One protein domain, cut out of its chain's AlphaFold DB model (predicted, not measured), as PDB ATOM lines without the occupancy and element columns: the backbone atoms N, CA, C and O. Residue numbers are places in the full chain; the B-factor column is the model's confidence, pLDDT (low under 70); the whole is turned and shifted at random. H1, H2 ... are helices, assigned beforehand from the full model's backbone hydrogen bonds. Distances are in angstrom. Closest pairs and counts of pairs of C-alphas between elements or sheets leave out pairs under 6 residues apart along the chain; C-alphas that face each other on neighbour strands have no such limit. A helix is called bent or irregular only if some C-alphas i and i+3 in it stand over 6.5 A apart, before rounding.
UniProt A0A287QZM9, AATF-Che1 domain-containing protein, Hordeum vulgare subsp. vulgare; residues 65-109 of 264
ATOM      1  N   LYS A  65      20.256 -27.738  17.119       86.19
ATOM      2  CA  LYS A  65      19.383 -26.566  17.195       86.19
ATOM      3  C   LYS A  65      20.220 -25.294  17.213       86.19
ATOM      4  O   LYS A  65      21.446 -25.348  17.346       86.19
ATOM      5  N   ASP A  66      19.581 -24.144  17.049       89.38
ATOM      6  CA  ASP A  66      20.282 -22.868  17.152       89.38
ATOM      7  C   ASP A  66      20.795 -22.629  18.585       89.38
ATOM      8  O   ASP A  66      20.125 -22.997  19.548       89.38
ATOM      9  N   PRO A  67      22.007 -22.059  18.754       91.06
ATOM     10  CA  PRO A  67      22.874 -21.471  17.723       91.06
ATOM     11  C   PRO A  67      23.833 -22.465  17.034       91.06
ATOM     12  O   PRO A  67      24.553 -22.088  16.108       91.06
ATOM     13  N   THR A  68      23.896 -23.722  17.479       91.44
ATOM     14  CA  THR A  68      24.835 -24.734  16.962       91.44
ATOM     15  C   THR A  68      24.556 -25.085  15.502       91.44
ATOM     16  O   THR A  68      25.492 -25.171  14.708       91.44
ATOM     17  N   LYS A  69      23.277 -25.205  15.126       92.44
ATOM     18  CA  LYS A  69      22.835 -25.352  13.733       92.44
ATOM     19  C   LYS A  69      23.439 -24.267  12.843       92.44
ATOM     20  O   LYS A  69      24.133 -24.589  11.886       92.44
ATOM     21  N   SER A  70      23.232 -22.996  13.196       94.00
ATOM     22  CA  SER A  70      23.774 -21.857  12.447       94.00
ATOM     23  C   SER A  70      25.299 -21.911  12.294       94.00
ATOM     24  O   SER A  70      25.819 -21.569  11.236       94.00
ATOM     25  N   ARG A  71      26.033 -22.388  13.310       93.06
ATOM     26  CA  ARG A  71      27.492 -22.580  13.213       93.06
ATOM     27  C   ARG A  71      27.877 -23.673  12.221       93.06
ATOM     28  O   ARG A  71      28.828 -23.476  11.473       93.06
ATOM     29  N   PHE A  72      27.164 -24.800  12.209       92.75
ATOM     30  CA  PHE A  72      27.417 -25.867  11.240       92.75
ATOM     31  C   PHE A  72      27.106 -25.421   9.810       92.75
ATOM     32  O   PHE A  72      27.957 -25.581   8.940       92.75
ATOM     33  N   CYS A  73      25.952 -24.785   9.584       94.00
ATOM     34  CA  CYS A  73      25.595 -24.251   8.267       94.00
ATOM     35  C   CYS A  73      26.589 -23.180   7.790       94.00
ATOM     36  O   CYS A  73      26.955 -23.161   6.624       94.00
ATOM     37  N   GLY A  74      27.077 -22.322   8.693       93.31
ATOM     38  CA  GLY A  74      28.077 -21.305   8.355       93.31
ATOM     39  C   GLY A  74      29.482 -21.858   8.085       93.31
ATOM     40  O   GLY A  74      30.299 -21.157   7.492       93.31
ATOM     41  N   HIS A  75      29.781 -23.084   8.524       93.50
ATOM     42  CA  HIS A  75      31.069 -23.739   8.287       93.50
ATOM     43  C   HIS A  75      31.092 -24.510   6.960       93.50
ATOM     44  O   HIS A  75      32.123 -24.536   6.290       93.50
ATOM     45  N   GLU A  76      29.981 -25.145   6.579       94.38
ATOM     46  CA  GLU A  76      29.915 -26.017   5.405       94.38
ATOM     47  C   GLU A  76      28.575 -25.886   4.670       94.38
ATOM     48  O   GLU A  76      27.511 -26.195   5.210       94.38
ATOM     49  N   GLN A  77      28.641 -25.471   3.401       95.19
ATOM     50  CA  GLN A  77      27.459 -25.236   2.564       95.19
ATOM     51  C   GLN A  77      26.649 -26.518   2.308       95.19
ATOM     52  O   GLN A  77      25.428 -26.460   2.183       95.19
ATOM     53  N   GLU A  78      27.297 -27.689   2.266       95.88
ATOM     54  CA  GLU A  78      26.599 -28.973   2.111       95.88
ATOM     55  C   GLU A  78      25.645 -29.251   3.282       95.88
ATOM     56  O   GLU A  78      24.558 -29.792   3.077       95.88
ATOM     57  N   ILE A  79      26.005 -28.829   4.501       94.00
ATOM     58  CA  ILE A  79      25.142 -28.961   5.682       94.00
ATOM     59  C   ILE A  79      23.933 -28.037   5.553       94.00
ATOM     60  O   ILE A  79      22.806 -28.460   5.812       94.00
ATOM     61  N   GLU A  80      24.151 -26.787   5.138       95.19
ATOM     62  CA  GLU A  80      23.064 -25.838   4.890       95.19
ATOM     63  C   GLU A  80      22.075 -26.388   3.856       95.19
ATOM     64  O   GLU A  80      20.874 -26.448   4.130       95.19
ATOM     65  N   GLN A  81      22.580 -26.881   2.721       96.88
ATOM     66  CA  GLN A  81      21.751 -27.487   1.680       96.88
ATOM     67  C   GLN A  81      21.000 -28.723   2.195       96.88
ATOM     68  O   GLN A  81      19.807 -28.857   1.942       96.88
ATOM     69  N   ALA A  82      21.642 -29.585   2.989       95.31
ATOM     70  CA  ALA A  82      20.985 -30.754   3.572       95.31
ATOM     71  C   ALA A  82      19.831 -30.383   4.523       95.31
ATOM     72  O   ALA A  82      18.822 -31.091   4.570       95.31
ATOM     73  N   TYR A  83      19.941 -29.278   5.271       94.75
ATOM     74  CA  TYR A  83      18.831 -28.761   6.082       94.75
ATOM     75  C   TYR A  83      17.686 -28.222   5.220       94.75
ATOM     76  O   TYR A  83      16.526 -28.446   5.571       94.75
ATOM     77  N   VAL A  84      17.991 -27.530   4.119       94.94
ATOM     78  CA  VAL A  84      16.981 -27.058   3.157       94.94
ATOM     79  C   VAL A  84      16.237 -28.251   2.554       94.94
ATOM     80  O   VAL A  84      15.016 -28.325   2.674       94.94
ATOM     81  N   ASP A  85      16.964 -29.243   2.039       96.69
ATOM     82  CA  ASP A  85      16.387 -30.454   1.447       96.69
ATOM     83  C   ASP A  85      15.528 -31.236   2.457       96.69
ATOM     84  O   ASP A  85      14.451 -31.740   2.123       96.69
ATOM     85  N   LEU A  86      15.974 -31.324   3.719       94.56
ATOM     86  CA  LEU A  86      15.210 -31.956   4.796       94.56
ATOM     87  C   LEU A  86      13.891 -31.219   5.065       94.56
ATOM     88  O   LEU A  86      12.853 -31.869   5.232       94.56
ATOM     89  N   LEU A  87      13.923 -29.885   5.137       92.81
ATOM     90  CA  LEU A  87      12.732 -29.067   5.371       92.81
ATOM     91  C   LEU A  87      11.751 -29.195   4.205       92.81
ATOM     92  O   LEU A  87      10.570 -29.449   4.440       92.81
ATOM     93  N   ASP A  88      12.238 -29.107   2.969       95.25
ATOM     94  CA  ASP A  88      11.416 -29.224   1.764       95.25
ATOM     95  C   ASP A  88      10.789 -30.617   1.648       95.25
ATOM     96  O   ASP A  88       9.573 -30.743   1.468       95.25
ATOM     97  N   SER A  89      11.570 -31.681   1.865       95.69
ATOM     98  CA  SER A  89      11.049 -33.053   1.877       95.69
ATOM     99  C   SER A  89      10.021 -33.278   2.993       95.69
ATOM    100  O   SER A  89       9.056 -34.026   2.795       95.69
ATOM    101  N   SER A  90      10.205 -32.657   4.162       94.00
ATOM    102  CA  SER A  90       9.259 -32.756   5.280       94.00
ATOM    103  C   SER A  90       7.949 -32.032   4.961       94.00
ATOM    104  O   SER A  90       6.875 -32.603   5.158       94.00
ATOM    105  N   LYS A  91       8.026 -30.827   4.386       92.81
ATOM    106  CA  LYS A  91       6.858 -30.059   3.933       92.81
ATOM    107  C   LYS A  91       6.094 -30.778   2.828       92.81
ATOM    108  O   LYS A  91       4.876 -30.885   2.905       92.81
ATOM    109  N   GLN A  92       6.789 -31.346   1.843       94.31
ATOM    110  CA  GLN A  92       6.154 -32.129   0.780       94.31
ATOM    111  C   GLN A  92       5.436 -33.369   1.334       94.31
ATOM    112  O   GLN A  92       4.324 -33.695   0.910       94.31
ATOM    113  N   THR A  93       6.058 -34.048   2.301       93.50
ATOM    114  CA  THR A  93       5.458 -35.198   2.990       93.50
ATOM    115  C   THR A  93       4.191 -34.784   3.740       93.50
ATOM    116  O   THR A  93       3.159 -35.441   3.601       93.50
ATOM    117  N   LEU A  94       4.244 -33.677   4.485       93.00
ATOM    118  CA  LEU A  94       3.088 -33.121   5.184       93.00
ATOM    119  C   LEU A  94       1.971 -32.722   4.209       93.00
ATOM    120  O   LEU A  94       0.822 -33.110   4.411       93.00
ATOM    121  N   GLY A  95       2.308 -32.023   3.122       93.25
ATOM    122  CA  GLY A  95       1.366 -31.653   2.064       93.25
ATOM    123  C   GLY A  95       0.666 -32.875   1.468       93.25
ATOM    124  O   GLY A  95      -0.557 -32.912   1.402       93.25
ATOM    125  N   SER A  96       1.418 -33.938   1.167       93.62
ATOM    126  CA  SER A  96       0.857 -35.201   0.664       93.62
ATOM    127  C   SER A  96      -0.120 -35.854   1.658       93.62
ATOM    128  O   SER A  96      -1.127 -36.439   1.256       93.62
ATOM    129  N   MET A  97       0.145 -35.760   2.968       92.31
ATOM    130  CA  MET A  97      -0.778 -36.253   4.000       92.31
ATOM    131  C   MET A  97      -2.054 -35.415   4.080       92.31
ATOM    132  O   MET A  97      -3.138 -35.982   4.220       92.31
ATOM    133  N   LEU A  98      -1.938 -34.090   3.982       91.69
ATOM    134  CA  LEU A  98      -3.083 -33.180   3.985       91.69
ATOM    135  C   LEU A  98      -3.958 -33.383   2.742       91.69
ATOM    136  O   LEU A  98      -5.175 -33.498   2.874       91.69
ATOM    137  N   GLU A  99      -3.356 -33.531   1.562       92.12
ATOM    138  CA  GLU A  99      -4.064 -33.859   0.318       92.12
ATOM    139  C   GLU A  99      -4.803 -35.198   0.415       92.12
ATOM    140  O   GLU A  99      -5.954 -35.318  -0.013       92.12
ATOM    141  N   LEU A 100      -4.181 -36.215   1.026       91.06
ATOM    142  CA  LEU A 100      -4.844 -37.492   1.280       91.06
ATOM    143  C   LEU A 100      -6.042 -37.327   2.226       91.06
ATOM    144  O   LEU A 100      -7.104 -37.897   1.967       91.06
ATOM    145  N   GLN A 101      -5.894 -36.562   3.313       89.75
ATOM    146  CA  GLN A 101      -6.988 -36.284   4.248       89.75
ATOM    147  C   GLN A 101      -8.143 -35.545   3.563       89.75
ATOM    148  O   GLN A 101      -9.296 -35.942   3.746       89.75
ATOM    149  N   GLU A 102      -7.842 -34.550   2.727       88.38
ATOM    150  CA  GLU A 102      -8.828 -33.840   1.907       88.38
ATOM    151  C   GLU A 102      -9.575 -34.810   0.990       88.38
ATOM    152  O   GLU A 102     -10.798 -34.918   1.057       88.38
ATOM    153  N   ALA A 103      -8.848 -35.602   0.198       89.94
ATOM    154  CA  ALA A 103      -9.445 -36.534  -0.751       89.94
ATOM    155  C   ALA A 103     -10.333 -37.589  -0.063       89.94
ATOM    156  O   ALA A 103     -11.352 -38.018  -0.617       89.94
ATOM    157  N   LEU A 104      -9.966 -38.028   1.145       88.25
ATOM    158  CA  LEU A 104     -10.786 -38.932   1.955       88.25
ATOM    159  C   LEU A 104     -12.052 -38.241   2.475       88.25
ATOM    160  O   LEU A 104     -13.125 -38.852   2.464       88.25
ATOM    161  N   LEU A 105     -11.945 -36.981   2.898       85.31
ATOM    162  CA  LEU A 105     -13.066 -36.186   3.390       85.31
ATOM    163  C   LEU A 105     -14.065 -35.871   2.268       85.31
ATOM    164  O   LEU A 105     -15.262 -36.114   2.418       85.31
ATOM    165  N   GLU A 106     -13.583 -35.426   1.108       84.81
ATOM    166  CA  GLU A 106     -14.402 -35.106  -0.064       84.81
ATOM    167  C   GLU A 106     -15.128 -36.324  -0.638       84.81
ATOM    168  O   GLU A 106     -16.224 -36.212  -1.193       84.81
ATOM    169  N   ARG A 107     -14.552 -37.520  -0.517       84.06
ATOM    170  CA  ARG A 107     -15.224 -38.760  -0.934       84.06
ATOM    171  C   ARG A 107     -16.266 -39.233   0.072       84.06
ATOM    172  O   ARG A 107     -17.111 -40.064  -0.265       84.06
ATOM    173  N   ASN A 108     -16.251 -38.692   1.282       80.88
ATOM    174  CA  ASN A 108     -17.166 -39.072   2.335       80.88
ATOM    175  C   ASN A 108     -18.413 -38.179   2.342       80.88
ATOM    176  O   ASN A 108     -18.431 -37.077   2.888       80.88
ATOM    177  N   GLN A 109     -19.504 -38.694   1.771       69.25
ATOM    178  CA  GLN A 109     -20.785 -37.983   1.678       69.25
ATOM    179  C   GLN A 109     -21.347 -37.553   3.045       69.25
ATOM    180  O   GLN A 109     -22.042 -36.545   3.118       69.25
TER     181      GLN A 109
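AT A GLANCE: This is residues 65 to 109 of the 264 residues of the protein "AATF-Che1 domain-containing protein" of Hordeum vulgare subsp. vulgare (UniProt A0A287QZM9). The model is one long, straight helix, H2, with a short helix, H1, set at an angle on its first end, so that the two meet at a corner like an L with one very long arm. Most of the long helix, from residue 84 onward, sticks out with nothing packed on it. The printed part has 45 residues with two named helices, H1 then H2 along the chain, and no named strand; the class is all helix. It is extended, with a radius of gyration of the C-alphas of 16.8 A, and spans 54 by 17 by 6 A, a rod whose length is made by H2.

IN THESE COORDINATES: The printed part begins at Lys 65. H1 holds residues 68 to 75, with C-alpha 68 at (24.835, -24.734, 16.962), and measures 10.7 A from first to last C-alpha. H2 holds residues 77 to 107 and measures 44.9 A, from C-alpha 77 at (27.459, -25.236, 2.564) to C-alpha 107 at (-15.224, -38.760, -0.934).

HOW THE PARTS SIT: H1 and H2 touch only at the corner by their link, with 5 pairs of C-alphas within 8 A. The closest C-alphas are those of Cys 73 and Glu 80, 4.5 A apart, and H2 touches H1 with residues 79 to 80 alone. Their lines stand at a steep tilt of 56 degrees, and they run opposite ways. Their centres are 23.8 A apart. In H1 and H2 every O i to N i+4 pair is within hydrogen-bond range. Neither helix is bent.

THE WHOLE: The two C-alphas farthest apart are those of His 75 and Gln 109, 54.2 A. Residues 84 to 109, of which 84 to 107 belong to H2, stand free. The printed part has no cut, and the link from H1 to H2, one residue, is tight. The mean pLDDT of the printed part is 91.7, and residue 109 is under 70.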